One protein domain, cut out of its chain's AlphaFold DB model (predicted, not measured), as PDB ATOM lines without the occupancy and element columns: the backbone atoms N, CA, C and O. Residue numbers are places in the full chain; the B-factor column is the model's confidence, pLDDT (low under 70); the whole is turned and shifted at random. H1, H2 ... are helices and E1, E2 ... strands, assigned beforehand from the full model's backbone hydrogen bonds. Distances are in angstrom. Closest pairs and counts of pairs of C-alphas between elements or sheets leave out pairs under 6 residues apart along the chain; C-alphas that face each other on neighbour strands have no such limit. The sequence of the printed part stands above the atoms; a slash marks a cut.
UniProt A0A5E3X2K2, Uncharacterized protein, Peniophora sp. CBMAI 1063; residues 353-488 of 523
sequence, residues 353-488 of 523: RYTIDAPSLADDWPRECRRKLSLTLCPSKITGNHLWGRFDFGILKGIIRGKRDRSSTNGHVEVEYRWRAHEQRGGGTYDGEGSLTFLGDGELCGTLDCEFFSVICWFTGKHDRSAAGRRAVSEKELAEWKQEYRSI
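Overview. This is residues 353 to 488 of the 523 residues of an uncharacterized protein of Peniophora sp. CBMAI 1063 (UniProt A0A5E3X2K2). The model is a closed barrel of eight strands, E1 to E8, each beside the next round the ring, with E8 meeting E1 to shut it. The helix H2 packs crosswise on the outside of the wall, over E3 and E4, and the short H1 sits outside near the beginning of E8. The printed part has 136 residues, with two named helices and eight named strands in the order E1 H1 E2 E3 E4 E5 E6 E7 E8 H2; the neighbour strands are antiparallel and the class is mixed, helices and strands. The whole is compact and rounded, with a radius of gyration of the C-alphas of 14.2 A and spans of 35 by 33 by 30 A.

Arrangement. Begin at the barrel's seam, where E1, residues 353 to 357, is the antiparallel neighbour of E8, residues 457 to 463; look for N 355 and O 462, 2.8 A apart. On the other side of E1 is E2, residues 373 to 379, with N 354 and O 375 at 2.7 A. From E2 follow a meander, each strand the antiparallel neighbour of the one before: E3, residues 387 to 392, E4, residues 396 to 409, E5, residues 412 to 423, E6, residues 429 to 440, E7, residues 443 to 449, and E8. Its successive strands form hairpins; in E4 and E5, for instance, N 399 and O 420 are 2.8 A apart, within hydrogen-bond range. E1 and E5 are apart. Outside the barrel, H2, residues 475 to 487, runs across the strands, at 73 degrees to E4 on the local plane, at a height over the sheet of 9.1 A. It is over E4 and only just over E3, on which 3 of its 13 C-alphas fall; its closest C-alphas to E4 are those of Tyr 485 and Ile 399, 5.8 A apart. H1, residues 359 to 364, is on the barrel, outside it, but over none of its strands, only just, with 2 of its C-alphas falling on E8; the closest are those of Ser 360 and Cys 457, 6.6 A apart. In H1 and H2 every O i to N i+4 pair is within hydrogen-bond range.

Along the chain. Find C-alpha 353, where E1 begins, at (-8.227, 35.700, 29.507). E4 runs 29.4 A and bends by 83 degrees at residue 404; E5 runs 31.4 A and bends by 57 degrees at residue 420; E6 runs 32.6 A and bends by 59 degrees at residue 432. H2 runs 18.3 A, to C-alpha 487 at (-30.334, 42.103, 25.491).

Size, cuts and confidence. The C-alphas farthest apart are those of Asn 410 and Gly 426, 41.0 A. The printed part has no cut, and the link from E8 to H2, 11 residues, is long. Look for pLDDT under 70 at residues 381 to 385, 404 to 412, 453 to 456 and 467 to 470; the mean of the printed part is 82.5.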
ATOM      1  N   ARG A 353      -7.618  36.983  29.849       92.56
ATOM      2  CA  ARG A 353      -8.227  35.700  29.507       92.56
ATOM      3  C   ARG A 353      -7.722  34.601  30.431       92.56
ATOM      4  O   ARG A 353      -6.529  34.475  30.660       92.56
ATOM      5  N   TYR A 354      -8.630  33.752  30.877       93.31
ATOM      6  CA  TYR A 354      -8.378  32.557  31.660       93.31
ATOM      7  C   TYR A 354      -8.799  31.340  30.845       93.31
ATOM      8  O   TYR A 354      -9.865  31.331  30.219       93.31
ATOM      9  N   THR A 355      -7.954  30.312  30.850       94.00
ATOM     10  CA  THR A 355      -8.347  28.962  30.442       94.00
ATOM     11  C   THR A 355      -9.056  28.320  31.617       94.00
ATOM     12  O   THR A 355      -8.503  28.301  32.715       94.00
ATOM     13  N   ILE A 356     -10.265  27.832  31.378       93.94
ATOM     14  CA  ILE A 356     -11.146  27.317  32.418       93.94
ATOM     15  C   ILE A 356     -11.163  25.791  32.362       93.94
ATOM     16  O   ILE A 356     -11.210  25.200  31.283       93.94
ATOM     17  N   ASP A 357     -11.115  25.179  33.537       87.88
ATOM     18  CA  ASP A 357     -11.325  23.757  33.760       87.88
ATOM     19  C   ASP A 357     -12.579  23.584  34.622       87.88
ATOM     20  O   ASP A 357     -12.632  24.052  35.761       87.88
ATOM     21  N   ALA A 358     -13.606  22.958  34.049       83.88
ATOM     22  CA  ALA A 358     -14.899  22.716  34.686       83.88
ATOM     23  C   ALA A 358     -15.308  21.251  34.447       83.88
ATOM     24  O   ALA A 358     -16.055  20.966  33.506       83.88
ATOM     25  N   PRO A 359     -14.785  20.303  35.249       75.44
ATOM     26  CA  PRO A 359     -14.964  18.874  34.998       75.44
ATOM     27  C   PRO A 359     -16.426  18.431  34.945       75.44
ATOM     28  O   PRO A 359     -16.773  17.629  34.087       75.44
ATOM     29  N   SER A 360     -17.304  19.007  35.774       71.50
ATOM     30  CA  SER A 360     -18.742  18.696  35.745       71.50
ATOM     31  C   SER A 360     -19.377  18.995  34.383       71.50
ATOM     32  O   SER A 360     -20.143  18.189  33.867       71.50
ATOM     33  N   LEU A 361     -19.006  20.111  33.745       80.94
ATOM     34  CA  LEU A 361     -19.498  20.438  32.405       80.94
ATOM     35  C   LEU A 361     -18.920  19.511  31.340       80.94
ATOM     36  O   LEU A 361     -19.591  19.211  30.354       80.94
ATOM     37  N   ALA A 362     -17.666  19.090  31.504       79.50
ATOM     38  CA  ALA A 362     -17.027  18.156  30.588       79.50
ATOM     39  C   ALA A 362     -17.633  16.749  30.682       79.50
ATOM     40  O   ALA A 362     -17.742  16.082  29.656       79.50
ATOM     41  N   ASP A 363     -18.067  16.332  31.870       74.25
ATOM     42  CA  ASP A 363     -18.714  15.040  32.099       74.25
ATOM     43  C   ASP A 363     -20.145  15.017  31.536       74.25
ATOM     44  O   ASP A 363     -20.517  14.078  30.827       74.25
ATOM     45  N   ASP A 364     -20.927  16.073  31.783       74.38
ATOM     46  CA  ASP A 364     -22.327  16.168  31.346       74.38
ATOM     47  C   ASP A 364     -22.465  16.532  29.853       74.38
ATOM     48  O   ASP A 364     -23.366  16.052  29.158       74.38
ATOM     49  N   TRP A 365     -21.547  17.355  29.328       83.38
ATOM     50  CA  TRP A 365     -21.536  17.831  27.937       83.38
ATOM     51  C   TRP A 365     -20.165  17.642  27.263       83.38
ATOM     52  O   TRP A 365     -19.539  18.602  26.789       83.38
ATOM     53  N   PRO A 366     -19.684  16.391  27.130       80.31
ATOM     54  CA  PRO A 366     -18.337  16.092  26.642       80.31
ATOM     55  C   PRO A 366     -18.103  16.504  25.191       80.31
ATOM     56  O   PRO A 366     -16.956  16.591  24.761       80.31
ATOM     57  N   ARG A 367     -19.158  16.721  24.392       82.50
ATOM     58  CA  ARG A 367     -19.031  17.179  22.997       82.50
ATOM     59  C   ARG A 367     -18.851  18.693  22.917       82.50
ATOM     60  O   ARG A 367     -18.059  19.166  22.105       82.50
ATOM     61  N   GLU A 368     -19.555  19.431  23.760       84.00
ATOM     62  CA  GLU A 368     -19.564  20.891  23.818       84.00
ATOM     63  C   GLU A 368     -18.308  21.415  24.516       84.00
ATOM     64  O   GLU A 368     -17.728  22.413  24.092       84.00
ATOM     65  N   CYS A 369     -17.827  20.677  25.516       84.44
ATOM     66  CA  CYS A 369     -16.619  20.981  26.277       84.44
ATOM     67  C   CYS A 369     -15.331  20.426  25.635       84.44
ATOM     68  O   CYS A 369     -14.270  20.465  26.249       84.44
ATOM     69  N   ARG A 370     -15.377  19.935  24.381       77.75
ATOM     70  CA  ARG A 370     -14.163  19.505  23.643       77.75
ATOM     71  C   ARG A 370     -13.182  20.645  23.403       77.75
ATOM     72  O   ARG A 370     -11.989  20.414  23.215       77.75
ATOM     73  N   ARG A 371     -13.694  21.872  23.311       82.00
ATOM     74  CA  ARG A 371     -12.874  23.075  23.157       82.00
ATOM     75  C   ARG A 371     -12.469  23.566  24.539       82.00
ATOM     76  O   ARG A 371     -13.223  23.415  25.491       82.00
ATOM     77  N   LYS A 372     -11.302  24.209  24.633       86.31
ATOM     78  CA  LYS A 372     -10.876  24.864  25.874       86.31
ATOM     79  C   LYS A 372     -11.927  25.881  26.308       86.31
ATOM     80  O   LYS A 372     -12.215  26.815  25.554       86.31
ATOM     81  N   LEU A 373     -12.445  25.697  27.517       93.88
ATOM     82  CA  LEU A 373     -13.349  26.647  28.142       93.88
ATOM     83  C   LEU A 373     -12.570  27.925  28.455       93.88
ATOM     84  O   LEU A 373     -11.359  27.889  28.707       93.88
ATOM     85  N   SER A 374     -13.236  29.072  28.409       95.25
ATOM     86  CA  SER A 374     -12.555  30.337  28.663       95.25
ATOM     87  C   SER A 374     -13.418  31.359  29.371       95.25
ATOM     88  O   SER A 374     -14.631  31.396  29.197       95.25
ATOM     89  N   LEU A 375     -12.755  32.209  30.145       95.75
ATOM     90  CA  LEU A 375     -13.338  33.350  30.836       95.75
ATOM     91  C   LEU A 375     -12.422  34.545  30.608       95.75
ATOM     92  O   LEU A 375     -11.235  34.464  30.878       95.75
ATOM     93  N   THR A 376     -12.943  35.648  30.096       94.88
ATOM     94  CA  THR A 376     -12.183  36.891  29.936       94.88
ATOM     95  C   THR A 376     -12.753  37.921  30.882       94.88
ATOM     96  O   THR A 376     -13.944  38.195  30.799       94.88
ATOM     97  N   LEU A 377     -11.927  38.486  31.755       92.88
ATOM     98  CA  LEU A 377     -12.341  39.438  32.779       92.88
ATOM     99  C   LEU A 377     -11.829  40.842  32.463       92.88
ATOM    100  O   LEU A 377     -10.697  41.020  32.011       92.88
ATOM    101  N   CYS A 378     -12.680  41.838  32.693       89.56
ATOM    102  CA  CYS A 378     -12.368  43.247  32.516       89.56
ATOM    103  C   CYS A 378     -13.141  44.111  33.534       89.56
ATOM    104  O   CYS A 378     -14.377  44.127  33.536       89.56
ATOM    105  N   PRO A 379     -12.453  44.855  34.408       85.00
ATOM    106  CA  PRO A 379     -13.078  45.812  35.308       85.00
ATOM    107  C   PRO A 379     -13.592  47.043  34.551       85.00
ATOM    108  O   PRO A 379     -12.986  47.538  33.600       85.00
ATOM    109  N   SER A 380     -14.743  47.575  34.970       78.44
ATOM    110  CA  SER A 380     -15.340  48.737  34.307       78.44
ATOM    111  C   SER A 380     -14.608  50.034  34.650       78.44
ATOM    112  O   SER A 380     -14.921  50.644  35.668       78.44
ATOM    113  N   LYS A 381     -13.785  50.552  33.731       68.69
ATOM    114  CA  LYS A 381     -13.073  51.842  33.874       68.69
ATOM    115  C   LYS A 381     -13.955  53.029  34.289       68.69
ATOM    116  O   LYS A 381     -13.563  53.813  35.135       68.69
ATOM    117  N   ILE A 382     -15.172  53.121  33.740       57.72
ATOM    118  CA  ILE A 382     -16.093  54.256  33.975       57.72
ATOM    119  C   ILE A 382     -16.670  54.280  35.398       57.72
ATOM    120  O   ILE A 382     -16.977  55.344  35.917       57.72
ATOM    121  N   THR A 383     -16.875  53.115  36.024       57.75
ATOM    122  CA  THR A 383     -17.533  53.053  37.345       57.75
ATOM    123  C   THR A 383     -16.624  52.539  38.446       57.75
ATOM    124  O   THR A 383     -17.031  52.634  39.594       57.75
ATOM    125  N   GLY A 384     -15.470  51.934  38.124       60.91
ATOM    126  CA  GLY A 384     -14.548  51.268  39.061       60.91
ATOM    127  C   GLY A 384     -15.122  50.035  39.779       60.91
ATOM    128  O   GLY A 384     -14.393  49.122  40.153       60.91
ATOM    129  N   ASN A 385     -16.449  49.962  39.894       66.69
ATOM    130  CA  ASN A 385     -17.139  49.195  40.927       66.69
ATOM    131  C   ASN A 385     -17.762  47.890  40.423       66.69
ATOM    132  O   ASN A 385     -18.434  47.210  41.184       66.69
ATOM    133  N   HIS A 386     -17.608  47.547  39.142       79.62
ATOM    134  CA  HIS A 386     -18.134  46.290  38.605       79.62
ATOM    135  C   HIS A 386     -17.067  45.580  37.778       79.62
ATOM    136  O   HIS A 386     -16.529  46.152  36.822       79.62
ATOM    137  N   LEU A 387     -16.814  44.320  38.125       89.06
ATOM    138  CA  LEU A 387     -16.078  43.382  37.290       89.06
ATOM    139  C   LEU A 387     -17.012  42.863  36.194       89.06
ATOM    140  O   LEU A 387     -18.129  42.443  36.485       89.06
ATOM    141  N   TRP A 388     -16.579  42.894  34.941       92.62
ATOM    142  CA  TRP A 388     -17.304  42.268  33.840       92.62
ATOM    143  C   TRP A 388     -16.520  41.072  33.331       92.62
ATOM    144  O   TRP A 388     -15.291  41.082  33.346       92.62
ATOM    145  N   GLY A 389     -17.228  40.052  32.862       94.81
ATOM    146  CA  GLY A 389     -16.602  38.886  32.263       94.81
ATOM    147  C   GLY A 389     -17.358  38.381  31.049       94.81
ATOM    148  O   GLY A 389     -18.580  38.416  31.041       94.81
ATOM    149  N   ARG A 390     -16.655  37.877  30.039       96.31
ATOM    150  CA  ARG A 390     -17.238  37.061  28.967       96.31
ATOM    151  C   ARG A 390     -16.762  35.632  29.129       96.31
ATOM    152  O   ARG A 390     -15.555  35.412  29.212       96.31
ATOM    153  N   PHE A 391     -17.675  34.671  29.127       96.38
ATOM    154  CA  PHE A 391     -17.328  33.261  29.255       96.38
ATOM    155  C   PHE A 391     -17.847  32.412  28.098       96.38
ATOM    156  O   PHE A 391     -18.882  32.697  27.493       96.38
ATOM    157  N   ASP A 392     -17.100  31.352  27.816       95.12
ATOM    158  CA  ASP A 392     -17.452  30.257  26.922       95.12
ATOM    159  C   ASP A 392     -17.156  28.949  27.658       95.12
ATOM    160  O   ASP A 392     -16.001  28.527  27.750       95.12
ATOM    161  N   PHE A 393     -18.198  28.363  28.245       94.12
ATOM    162  CA  PHE A 393     -18.143  27.127  29.029       94.12
ATOM    163  C   PHE A 393     -18.684  25.939  28.216       94.12
ATOM    164  O   PHE A 393     -19.233  24.983  28.759       94.12
ATOM    165  N   GLY A 394     -18.546  26.003  26.887       92.25
ATOM    166  CA  GLY A 394     -19.000  24.955  25.984       92.25
ATOM    167  C   GLY A 394     -20.499  25.056  25.742       92.25
ATOM    168  O   GLY A 394     -20.923  25.674  24.766       92.25
ATOM    169  N   ILE A 395     -21.307  24.458  26.624       91.88
ATOM    170  CA  ILE A 395     -22.771  24.431  26.477       91.88
ATOM    171  C   ILE A 395     -23.408  25.814  26.681       91.88
ATOM    172  O   ILE A 395     -24.385  26.142  26.005       91.88
ATOM    173  N   LEU A 396     -22.819  26.644  27.549       93.31
ATOM    174  CA  LEU A 396     -23.242  28.020  27.805       93.31
ATOM    175  C   LEU A 396     -22.170  29.023  27.381       93.31
ATOM    176  O   LEU A 396     -20.984  28.860  27.680       93.31
ATOM    177  N   LYS A 397     -22.614  30.114  26.752       95.19
ATOM    178  CA  LYS A 397     -21.781  31.290  26.474       95.19
ATOM    179  C   LYS A 397     -22.493  32.541  26.930       95.19
ATOM    180  O   LYS A 397     -23.660  32.732  26.589       95.19
ATOM    181  N   GLY A 398     -21.807  33.385  27.686       95.88
ATOM    182  CA  GLY A 398     -22.486  34.480  28.352       95.88
ATOM    183  C   GLY A 398     -21.588  35.558  28.921       95.88
ATOM    184  O   GLY A 398     -20.372  35.581  28.716       95.88
ATOM    185  N   ILE A 399     -22.239  36.463  29.644       97.38
ATOM    186  CA  ILE A 399     -21.637  37.627  30.278       97.38
ATOM    187  C   ILE A 399     -21.863  37.563  31.790       97.38
ATOM    188  O   ILE A 399     -22.983  37.358  32.255       97.38
ATOM    189  N   ILE A 400     -20.788  37.783  32.537       95.50
ATOM    190  CA  ILE A 400     -20.718  37.941  33.986       95.50
ATOM    191  C   ILE A 400     -20.695  39.432  34.330       95.50
ATOM    192  O   ILE A 400     -20.004  40.229  33.692       95.50
ATOM    193  N   ARG A 401     -21.417  39.793  35.388       93.75
ATOM    194  CA  ARG A 401     -21.400  41.103  36.030       93.75
ATOM    195  C   ARG A 401     -21.237  40.917  37.539       93.75
ATOM    196  O   ARG A 401     -22.184  40.527  38.221       93.75
ATOM    197  N   GLY A 402     -20.053  41.240  38.046       89.94
ATOM    198  CA  GLY A 402     -19.736  41.269  39.471       89.94
ATOM    199  C   GLY A 402     -20.616  42.252  40.243       89.94
ATOM    200  O   GLY A 402     -21.004  43.297  39.706       89.94
ATOM    201  N   LYS A 403     -20.939  41.906  41.489       84.44
ATOM    202  CA  LYS A 403     -21.584  42.786  42.468       84.44
ATOM    203  C   LYS A 403     -20.589  43.871  42.919       84.44
ATOM    204  O   LYS A 403     -19.400  43.813  42.601       84.44
ATOM    205  N   ARG A 404     -21.103  44.923  43.568       67.25
ATOM    206  CA  ARG A 404     -20.291  46.074  44.005       67.25
ATOM    207  C   ARG A 404     -19.337  45.718  45.140       67.25
ATOM    208  O   ARG A 404     -18.238  46.263  45.179       67.25
ATOM    209  N   ASP A 405     -19.761  44.814  46.012       60.25
ATOM    210  CA  ASP A 405     -19.005  44.455  47.200       60.25
ATOM    211  C   ASP A 405     -17.956  43.403  46.839       60.25
ATOM    212  O   ASP A 405     -18.257  42.380  46.220       60.25
ATOM    213  N   ARG A 406     -16.704  43.702  47.185       64.62
ATOM    214  CA  ARG A 406     -15.598  42.748  47.157       64.62
ATOM    215  C   ARG A 406     -15.252  42.463  48.605       64.62
ATOM    216  O   ARG A 406     -14.828  43.376  49.310       64.62
ATOM    217  N   SER A 407     -15.449  41.233  49.048       57.56
ATOM    218  CA  SER A 407     -14.914  40.794  50.329       57.56
ATOM    219  C   SER A 407     -13.468  40.357  50.115       57.56
ATOM    220  O   SER A 407     -13.136  39.656  49.155       57.56
ATOM    221  N   SER A 408     -12.584  40.823  50.994       52.50
ATOM    222  CA  SER A 408     -11.276  40.204  51.150       52.50
ATOM    223  C   SER A 408     -11.366  39.262  52.334       52.50
ATOM    224  O   SER A 408     -11.624  39.699  53.453       52.50
ATOM    225  N   THR A 409     -11.172  37.979  52.069       45.53
ATOM    226  CA  THR A 409     -11.131  36.946  53.101       45.53
ATOM    227  C   THR A 409      -9.795  36.237  52.948       45.53
ATOM    228  O   THR A 409      -9.485  35.732  51.868       45.53
ATOM    229  N   ASN A 410      -8.978  36.225  54.001       43.38
ATOM    230  CA  ASN A 410      -7.691  35.518  54.041       43.38
ATOM    231  C   ASN A 410      -6.718  35.900  52.901       43.38
ATOM    232  O   ASN A 410      -6.050  35.039  52.336       43.38
ATOM    233  N   GLY A 411      -6.668  37.180  52.511       56.94
ATOM    234  CA  GLY A 411      -5.770  37.669  51.449       56.94
ATOM    235  C   GLY A 411      -6.203  37.331  50.015       56.94
ATOM    236  O   GLY A 411      -5.529  37.726  49.064       56.94
ATOM    237  N   HIS A 412      -7.340  36.657  49.837       66.50
ATOM    238  CA  HIS A 412      -7.967  36.433  48.539       66.50
ATOM    239  C   HIS A 412      -9.070  37.460  48.285       66.50
ATOM    240  O   HIS A 412      -9.721  37.940  49.217       66.50
ATOM    241  N   VAL A 413      -9.285  37.798  47.013       76.25
ATOM    242  CA  VAL A 413     -10.387  38.675  46.598       76.25
ATOM    243  C   VAL A 413     -11.530  37.801  46.111       76.25
ATOM    244  O   VAL A 413     -11.374  37.067  45.135       76.25
ATOM    245  N   GLU A 414     -12.676  37.886  46.778       82.06
ATOM    246  CA  GLU A 414     -13.904  37.227  46.351       82.06
ATOM    247  C   GLU A 414     -14.859  38.241  45.706       82.06
ATOM    248  O   GLU A 414     -15.032  39.372  46.168       82.06
ATOM    249  N   VAL A 415     -15.442  37.844  44.578       85.75
ATOM    250  CA  VAL A 415     -16.386  38.637  43.796       85.75
ATOM    251  C   VAL A 415     -17.599  37.778  43.494       85.75
ATOM    252  O   VAL A 415     -17.577  36.923  42.608       85.75
ATOM    253  N   GLU A 416     -18.690  38.047  44.196       88.88
ATOM    254  CA  GLU A 416     -19.996  37.546  43.790       88.88
ATOM    255  C   GLU A 416     -20.424  38.184  42.469       88.88
ATOM    256  O   GLU A 416     -20.130  39.350  42.187       88.88
ATOM    257  N   TYR A 417     -21.164  37.448  41.650       92.50
ATOM    258  CA  TYR A 417     -21.606  37.935  40.357       92.50
ATOM    259  C   TYR A 417     -22.969  37.393  39.941       92.50
ATOM    260  O   TYR A 417     -23.443  36.360  40.404       92.50
ATOM    261  N   ARG A 418     -23.597  38.114  39.011       93.69
ATOM    262  CA  ARG A 418     -24.703  37.606  38.197       93.69
ATOM    263  C   ARG A 418     -24.231  37.341  36.791       93.69
ATOM    264  O   ARG A 418     -23.353  38.043  36.290       93.69
ATOM    265  N   TRP A 419     -24.838  36.373  36.131       94.88
ATOM    266  CA  TRP A 419     -24.499  36.044  34.759       94.88
ATOM    267  C   TRP A 419     -25.739  35.829  33.905       94.88
ATOM    268  O   TRP A 419     -26.835  35.584  34.407       94.88
ATOM    269  N   ARG A 420     -25.562  35.985  32.592       94.94
ATOM    270  CA  ARG A 420     -26.580  35.732  31.568       94.94
ATOM    271  C   ARG A 420     -25.937  35.052  30.374       94.94
ATOM    272  O   ARG A 420     -24.887  35.515  29.932       94.94
ATOM    273  N   ALA A 421     -26.542  33.990  29.858       94.88
ATOM    274  CA  ALA A 421     -25.964  33.193  28.782       94.88
ATOM    275  C   ALA A 421     -26.995  32.674  27.782       94.88
ATOM    276  O   ALA A 421     -28.188  32.570  28.070       94.88
ATOM    277  N   HIS A 422     -26.476  32.287  26.623       93.06
ATOM    278  CA  HIS A 422     -27.164  31.496  25.617       93.06
ATOM    279  C   HIS A 422     -26.683  30.048  25.672       93.06
ATOM    280  O   HIS A 422     -25.477  29.781  25.722       93.06
ATOM    281  N   GLU A 423     -27.628  29.119  25.594       91.06
ATOM    282  CA  GLU A 423     -27.345  27.707  25.378       91.06
ATOM    283  C   GLU A 423     -27.107  27.432  23.894       91.06
ATOM    284  O   GLU A 423     -27.912  27.794  23.035       91.06
ATOM    285  N   GLN A 424     -26.003  26.751  23.590       83.81
ATOM    286  CA  GLN A 424     -25.564  26.518  22.214       83.81
ATOM    287  C   GLN A 424     -26.445  25.532  21.427       83.81
ATOM    288  O   GLN A 424     -26.437  25.575  20.200       83.81
ATOM    289  N   ARG A 425     -27.187  24.635  22.098       78.88
ATOM    290  CA  ARG A 425     -28.016  23.604  21.442       78.88
ATOM    291  C   ARG A 425     -29.493  23.965  21.361       78.88
ATOM    292  O   ARG A 425     -30.081  23.858  20.291       78.88
ATOM    293  N   GLY A 426     -30.095  24.348  22.484       75.75
ATOM    294  CA  GLY A 426     -31.530  24.620  22.567       75.75
ATOM    295  C   GLY A 426     -31.943  26.041  22.181       75.75
ATOM    296  O   GLY A 426     -33.136  26.320  22.111       75.75
ATOM    297  N   GLY A 427     -30.988  26.960  21.986       79.94
ATOM    298  CA  GLY A 427     -31.279  28.385  21.787       79.94
ATOM    299  C   GLY A 427     -31.898  29.061  23.020       79.94
ATOM    300  O   GLY A 427     -32.389  30.187  22.932       79.94
ATOM    301  N   GLY A 428     -31.889  28.379  24.170       86.56
ATOM    302  CA  GLY A 428     -32.376  28.902  25.436       86.56
ATOM    303  C   GLY A 428     -31.516  30.058  25.941       86.56
ATOM    304  O   GLY A 428     -30.322  30.153  25.650       86.56
ATOM    305  N   THR A 429     -32.139  30.940  26.714       91.19
ATOM    306  CA  THR A 429     -31.446  31.977  27.485       91.19
ATOM    307  C   THR A 429     -31.594  31.666  28.962       91.19
ATOM    308  O   THR A 429     -32.676  31.275  29.402       91.19
ATOM    309  N   TYR A 430     -30.503  31.832  29.699       90.44
ATOM    310  CA  TYR A 430     -30.419  31.507  31.118       90.44
ATOM    311  C   TYR A 430     -29.758  32.658  31.866       90.44
ATOM    312  O   TYR A 430     -28.857  33.316  31.338       90.44
ATOM    313  N   ASP A 431     -30.212  32.902  33.089       92.81
ATOM    314  CA  ASP A 431     -29.572  33.795  34.042       92.81
ATOM    315  C   ASP A 431     -29.367  33.091  35.378       92.81
ATOM    316  O   ASP A 431     -30.049  32.118  35.699       92.81
ATOM    317  N   GLY A 432     -28.386  33.569  36.132       90.50
ATOM    318  CA  GLY A 432     -27.993  32.935  37.376       90.50
ATOM    319  C   GLY A 432     -27.027  33.775  38.191       90.50
ATOM    320  O   GLY A 432     -26.707  34.921  37.844       90.50
ATOM    321  N   GLU A 433     -26.565  33.186  39.286       92.12
ATOM    322  CA  GLU A 433     -25.580  33.776  40.190       92.12
ATOM    323  C   GLU A 433     -24.335  32.884  40.283       92.12
ATOM    324  O   GLU A 433     -24.283  31.782  39.733       92.12
ATOM    325  N   GLY A 434     -23.284  33.400  40.903       89.31
ATOM    326  CA  GLY A 434     -22.043  32.674  41.122       89.31
ATOM    327  C   GLY A 434     -21.033  33.518  41.886       89.31
ATOM    328  O   GLY A 434     -21.274  34.693  42.174       89.31
ATOM    329  N   SER A 435     -19.886  32.927  42.189       87.94
ATOM    330  CA  SER A 435     -18.761  33.606  42.832       87.94
ATOM    331  C   SER A 435     -17.457  33.351  42.084       87.94
ATOM    332  O   SER A 435     -17.278  32.303  41.464       87.94
ATOM    333  N   LEU A 436     -16.560  34.335  42.089       89.50
ATOM    334  CA  LEU A 436     -15.173  34.219  41.642       89.50
ATOM    335  C   LEU A 436     -14.263  34.498  42.831       89.50
ATOM    336  O   LEU A 436     -14.392  35.542  43.462       89.50
ATOM    337  N   THR A 437     -13.301  33.624  43.087       84.94
ATOM    338  CA  THR A 437     -12.250  33.842  44.082       84.94
ATOM    339  C   THR A 437     -10.908  33.892  43.368       84.94
ATOM    340  O   THR A 437     -10.510  32.938  42.695       84.94
ATOM    341  N   PHE A 438     -10.205  35.014  43.503       83.19
ATOM    342  CA  PHE A 438      -8.876  35.207  42.934       83.19
ATOM    343  C   PHE A 438      -7.817  34.716  43.912       83.19
ATOM    344  O   PHE A 438      -7.706  35.213  45.032       83.19
ATOM    345  N   LEU A 439      -7.038  33.730  43.471       76.19
ATOM    346  CA  LEU A 439      -6.115  32.995  44.331       76.19
ATOM    347  C   LEU A 439      -4.696  33.584  44.341       76.19
ATOM    348  O   LEU A 439      -3.880  33.162  45.151       76.19
ATOM    349  N   GLY A 440      -4.414  34.562  43.475       75.44
ATOM    350  CA  GLY A 440      -3.057  35.042  43.198       75.44
ATOM    351  C   GLY A 440      -2.423  34.309  42.011       75.44
ATOM    352  O   GLY A 440      -2.990  33.356  41.480       75.44
ATOM    353  N   ASP A 441      -1.286  34.810  41.521       77.88
ATOM    354  CA  ASP A 441      -0.491  34.209  40.429       77.88
ATOM    355  C   ASP A 441      -1.231  33.944  39.103       77.88
ATOM    356  O   ASP A 441      -0.776  33.185  38.238       77.88
ATOM    357  N   GLY A 442      -2.353  34.628  38.881       83.50
ATOM    358  CA  GLY A 442      -3.206  34.411  37.717       83.50
ATOM    359  C   GLY A 442      -4.065  33.148  37.821       83.50
ATOM    360  O   GLY A 442      -4.574  32.683  36.806       83.50
ATOM    361  N   GLU A 443      -4.251  32.584  39.010       83.00
ATOM    362  CA  GLU A 443      -5.212  31.512  39.248       83.00
ATOM    363  C   GLU A 443      -6.513  32.057  39.851       83.00
ATOM    364  O   GLU A 443      -6.525  33.011  40.636       83.00
ATOM    365  N   LEU A 444      -7.632  31.449  39.464       87.94
ATOM    366  CA  LEU A 444      -8.943  31.713  40.049       87.94
ATOM    367  C   LEU A 444      -9.740  30.421  40.204       87.94
ATOM    368  O   LEU A 444      -9.493  29.429  39.513       87.94
ATOM    369  N   CYS A 445     -10.736  30.445  41.074       87.31
ATOM    370  CA  CYS A 445     -11.823  29.478  41.057       87.31
ATOM    371  C   CYS A 445     -13.162  30.201  41.056       87.31
ATOM    372  O   CYS A 445     -13.240  31.390  41.366       87.31
ATOM    373  N   GLY A 446     -14.213  29.497  40.668       87.19
ATOM    374  CA  GLY A 446     -15.540  30.064  40.716       87.19
ATOM    375  C   GLY A 446     -16.646  29.035  40.701       87.19
ATOM    376  O   GLY A 446     -16.429  27.846  40.467       87.19
ATOM    377  N   THR A 447     -17.840  29.529  40.975       87.19
ATOM    378  CA  THR A 447     -19.090  28.779  40.941       87.19
ATOM    379  C   THR A 447     -20.027  29.421  39.936       87.19
ATOM    380  O   THR A 447     -19.955  30.626  39.707       87.19
ATOM    381  N   LEU A 448     -20.883  28.626  39.309       86.19
ATOM    382  CA  LEU A 448     -21.876  29.063  38.344       86.19
ATOM    383  C   LEU A 448     -23.168  28.284  38.608       86.19
ATOM    384  O   LEU A 448     -23.232  27.073  38.402       86.19
ATOM    385  N   ASP A 449     -24.177  28.991  39.107       83.12
ATOM    386  CA  ASP A 449     -25.462  28.438  39.527       83.12
ATOM    387  C   ASP A 449     -26.601  28.977  38.653       83.12
ATOM    388  O   ASP A 449     -26.669  30.179  38.385       83.12
ATOM    389  N   CYS A 450     -27.478  28.085  38.193       77.81
ATOM    390  CA  CYS A 450     -28.790  28.408  37.630       77.81
ATOM    391  C   CYS A 450     -29.628  27.138  37.446       77.81
ATOM    392  O   CYS A 450     -29.090  26.033  37.405       77.81
ATOM    393  N   GLU A 451     -30.920  27.316  37.166       73.06
ATOM    394  CA  GLU A 451     -31.880  26.235  36.886       73.06
ATOM    395  C   GLU A 451     -31.503  25.322  35.702       73.06
ATOM    396  O   GLU A 451     -32.032  24.216  35.588       73.06
ATOM    397  N   PHE A 452     -30.610  25.761  34.804       71.94
ATOM    398  CA  PHE A 452     -30.081  24.901  33.738       71.94
ATOM    399  C   PHE A 452     -29.242  23.751  34.303       71.94
ATOM    400  O   PHE A 452     -29.249  22.647  33.754       71.94
ATOM    401  N   PHE A 453     -28.528  24.001  35.402       68.25
ATOM    402  CA  PHE A 453     -27.749  22.988  36.090       68.25
ATOM    403  C   PHE A 453     -28.602  22.327  37.166       68.25
ATOM    404  O   PHE A 453     -29.406  22.963  37.839       68.25
ATOM    405  N   SER A 454     -28.421  21.020  37.343       54.84
ATOM    406  CA  SER A 454     -29.075  20.310  38.456       54.84
ATOM    407  C   SER A 454     -28.298  20.455  39.772       54.84
ATOM    408  O   SER A 454     -28.819  20.095  40.824       54.84
ATOM    409  N   VAL A 455     -27.063  20.965  39.701       59.75
ATOM    410  CA  VAL A 455     -26.116  21.202  40.799       59.75
ATOM    411  C   VAL A 455     -25.270  22.429  40.440       59.75
ATOM    412  O   VAL A 455     -25.012  22.660  39.260       59.75
ATOM    413  N   ILE A 456     -24.806  23.195  41.433       69.94
ATOM    414  CA  ILE A 456     -23.879  24.319  41.224       69.94
ATOM    415  C   ILE A 456     -22.637  23.832  40.467       69.94
ATOM    416  O   ILE A 456     -21.949  22.902  40.892       69.94
ATOM    417  N   CYS A 457     -22.323  24.481  39.350       77.00
ATOM    418  CA  CYS A 457     -21.136  24.167  38.574       77.00
ATOM    419  C   CYS A 457     -19.919  24.872  39.178       77.00
ATOM    420  O   CYS A 457     -19.851  26.098  39.178       77.00
ATOM    421  N   TRP A 458     -18.920  24.122  39.631       80.38
ATOM    422  CA  TRP A 458     -17.633  24.684  40.038       80.38
ATOM    423  C   TRP A 458     -16.637  24.656  38.873       80.38
ATOM    424  O   TRP A 458     -16.704  23.800  37.990       80.38
ATOM    425  N   PHE A 459     -15.697  25.596  38.870       84.88
ATOM    426  CA  PHE A 459     -14.625  25.644  37.884       84.88
ATOM    427  C   PHE A 459     -13.352  26.268  38.457       84.88
ATOM    428  O   PHE A 459     -13.377  27.032  39.424       84.88
ATOM    429  N   THR A 460     -12.222  25.960  37.829       88.12
ATOM    430  CA  THR A 460     -10.936  26.622  38.075       88.12
ATOM    431  C   THR A 460     -10.455  27.317  36.812       88.12
ATOM    432  O   THR A 460     -10.860  26.971  35.704       88.12
ATOM    433  N   GLY A 461      -9.620  28.339  36.961       91.06
ATOM    434  CA  GLY A 461      -9.117  29.139  35.859       91.06
ATOM    435  C   GLY A 461      -7.644  29.459  36.014       91.06
ATOM    436  O   GLY A 461      -7.194  29.817  37.099       91.06
ATOM    437  N   LYS A 462      -6.898  29.374  34.910       90.31
ATOM    438  CA  LYS A 462      -5.504  29.822  34.827       90.31
ATOM    439  C   LYS A 462      -5.359  30.914  33.783       90.31
ATOM    440  O   LYS A 462      -5.810  30.746  32.648       90.31
ATOM    441  N   HIS A 463      -4.728  32.016  34.166       89.88
ATOM    442  CA  HIS A 463      -4.500  33.176  33.316       89.88
ATOM    443  C   HIS A 463      -3.647  32.781  32.117       89.88
ATOM    444  O   HIS A 463      -2.570  32.190  32.238       89.88
ATOM    445  N   ASP A 464      -4.155  33.089  30.935       87.25
ATOM    446  CA  ASP A 464      -3.460  32.899  29.681       87.25
ATOM    447  C   ASP A 464      -2.418  34.015  29.535       87.25
ATOM    448  O   ASP A 464      -2.672  35.094  29.001       87.25
ATOM    449  N   ARG A 465      -1.202  33.740  30.017       78.75
ATOM    450  CA  ARG A 465      -0.077  34.684  29.952       78.75
ATOM    451  C   ARG A 465       0.472  34.883  28.529       78.75
ATOM    452  O   ARG A 465       1.465  35.597  28.357       78.75
ATOM    453  N   SER A 466      -0.123  34.278  27.497       75.81
ATOM    454  CA  SER A 466       0.244  34.561  26.104       75.81
ATOM    455  C   SER A 466      -0.048  36.023  25.734       75.81
ATOM    456  O   SER A 466      -0.827  36.710  26.396       75.81
ATOM    457  N   ALA A 467       0.570  36.524  24.659       58.19
ATOM    458  CA  ALA A 467       0.283  37.871  24.152       58.19
ATOM    459  C   ALA A 467      -1.210  38.056  23.805       58.19
ATOM    460  O   ALA A 467      -1.757  39.140  23.986       58.19
ATOM    461  N   ALA A 468      -1.882  36.983  23.373       59.75
ATOM    462  CA  ALA A 468      -3.312  36.983  23.089       59.75
ATOM    463  C   ALA A 468      -4.171  37.035  24.365       59.75
ATOM    464  O   ALA A 468      -5.187  37.722  24.381       59.75
ATOM    465  N   GLY A 469      -3.768  36.344  25.436       60.88
ATOM    466  CA  GLY A 469      -4.497  36.348  26.708       60.88
ATOM    467  C   GLY A 469      -4.263  37.592  27.573       60.88
ATOM    468  O   GLY A 469      -5.132  37.959  28.366       60.88
ATOM    469  N   ARG A 470      -3.146  38.301  27.343       62.03
ATOM    470  CA  ARG A 470      -2.838  39.626  27.917       62.03
ATOM    471  C   ARG A 470      -3.470  40.803  27.171       62.03
ATOM    472  O   ARG A 470      -3.326  41.941  27.619       62.03
ATOM    473  N   ARG A 471      -4.155  40.573  26.043       72.56
ATOM    474  CA  ARG A 471      -4.830  41.646  25.304       72.56
ATOM    475  C   ARG A 471      -5.873  42.302  26.208       72.56
ATOM    476  O   ARG A 471      -6.845  41.666  26.613       72.56
ATOM    477  N   ALA A 472      -5.672  43.587  26.489       73.56
ATOM    478  CA  ALA A 472      -6.651  44.386  27.201       73.56
ATOM    479  C   ALA A 472      -7.960  44.432  26.402       73.56
ATOM    480  O   ALA A 472      -7.955  44.685  25.195       73.56
ATOM    481  N   VAL A 473      -9.077  44.190  27.086       83.94
ATOM    482  CA  VAL A 473     -10.412  44.352  26.504       83.94
ATOM    483  C   VAL A 473     -10.632  45.841  26.252       83.94
ATOM    484  O   VAL A 473     -10.532  46.658  27.173       83.94
ATOM    485  N   SER A 474     -10.893  46.203  25.000       84.62
ATOM    486  CA  SER A 474     -11.161  47.585  24.609       84.62
ATOM    487  C   SER A 474     -12.475  48.089  25.213       84.62
ATOM    488  O   SER A 474     -13.374  47.319  25.555       84.62
ATOM    489  N   GLU A 475     -12.627  49.407  25.325       82.88
ATOM    490  CA  GLU A 475     -13.868  50.002  25.843       82.88
ATOM    491  C   GLU A 475     -15.075  49.703  24.954       82.88
ATOM    492  O   GLU A 475     -16.180  49.518  25.462       82.88
ATOM    493  N   LYS A 476     -14.844  49.581  23.642       87.81
ATOM    494  CA  LYS A 476     -15.854  49.152  22.677       87.81
ATOM    495  C   LYS A 476     -16.323  47.722  22.963       87.81
ATOM    496  O   LYS A 476     -17.520  47.508  23.117       87.81
ATOM    497  N   GLU A 477     -15.397  46.777  23.130       87.88
ATOM    498  CA  GLU A 477     -15.732  45.384  23.478       87.88
ATOM    499  C   GLU A 477     -16.472  45.306  24.825       87.88
ATOM    500  O   GLU A 477     -17.460  44.589  24.960       87.88
ATOM    501  N   LEU A 478     -16.060  46.093  25.824       89.12
ATOM    502  CA  LEU A 478     -16.759  46.143  27.109       89.12
ATOM    503  C   LEU A 478     -18.179  46.735  26.983       89.12
ATOM    504  O   LEU A 478     -19.095  46.302  27.686       89.12
ATOM    505  N   ALA A 479     -18.381  47.734  26.120       88.19
ATOM    506  CA  ALA A 479     -19.705  48.283  25.835       88.19
ATOM    507  C   ALA A 479     -20.612  47.239  25.162       88.19
ATOM    508  O   ALA A 479     -21.773  47.106  25.557       88.19
ATOM    509  N   GLU A 480     -20.062  46.446  24.242       92.38
ATOM    510  CA  GLU A 480     -20.748  45.314  23.609       92.38
ATOM    511  C   GLU A 480     -21.144  44.255  24.648       92.38
ATOM    512  O   GLU A 480     -22.299  43.836  24.673       92.38
ATOM    513  N   TRP A 481     -20.258  43.898  25.589       94.38
ATOM    514  CA  TRP A 481     -20.592  42.959  26.675       94.38
ATOM    515  C   TRP A 481     -21.757  43.466  27.530       94.38
ATOM    516  O   TRP A 481     -22.678  42.720  27.865       94.38
ATOM    517  N   LYS A 482     -21.743  44.759  27.874       92.62
ATOM    518  CA  LYS A 482     -22.823  45.402  28.638       92.62
ATOM    519  C   LYS A 482     -24.138  45.409  27.861       92.62
ATOM    520  O   LYS A 482     -25.198  45.288  28.475       92.62
ATOM    521  N   GLN A 483     -24.090  45.594  26.546       90.69
ATOM    522  CA  GLN A 483     -25.267  45.548  25.683       90.69
ATOM    523  C   GLN A 483     -25.813  44.121  25.569       90.69
ATOM    524  O   GLN A 483     -27.004  43.933  25.800       90.69
ATOM    525  N   GLU A 484     -24.952  43.129  25.331       92.38
ATOM    526  CA  GLU A 484     -25.306  41.705  25.255       92.38
ATOM    527  C   GLU A 484     -25.960  41.221  26.555       92.38
ATOM    528  O   GLU A 484     -27.053  40.655  26.546       92.38
ATOM    529  N   TYR A 485     -25.362  41.548  27.704       92.81
ATOM    530  CA  TYR A 485     -25.948  41.234  29.007       92.81
ATOM    531  C   TYR A 485     -27.369  41.804  29.147       92.81
ATOM    532  O   TYR A 485     -28.259  41.146  29.685       92.81
ATOM    533  N   ARG A 486     -27.618  43.030  28.666       92.31
ATOM    534  CA  ARG A 486     -28.947  43.663  28.732       92.31
ATOM    535  C   ARG A 486     -29.932  43.084  27.717       92.31
ATOM    536  O   ARG A 486     -31.117  43.029  28.037       92.31
ATOM    537  N   SER A 487     -29.472  42.665  26.537       89.00
ATOM    538  CA  SER A 487     -30.334  42.103  25.491       89.00
ATOM    539  C   SER A 487     -30.813  40.689  25.805       89.00
ATOM    540  O   SER A 487     -31.880  40.296  25.337       89.00
ATOM    541  N   ILE A 488     -30.070  39.933  26.622       88.69
ATOM    542  CA  ILE A 488     -30.535  38.645  27.143       88.69
ATOM    543  C   ILE A 488     -31.690  38.916  28.123       88.69
ATOM    544  O   ILE A 488     -31.480  39.380  29.250       88.69
TER     545      ILE A 488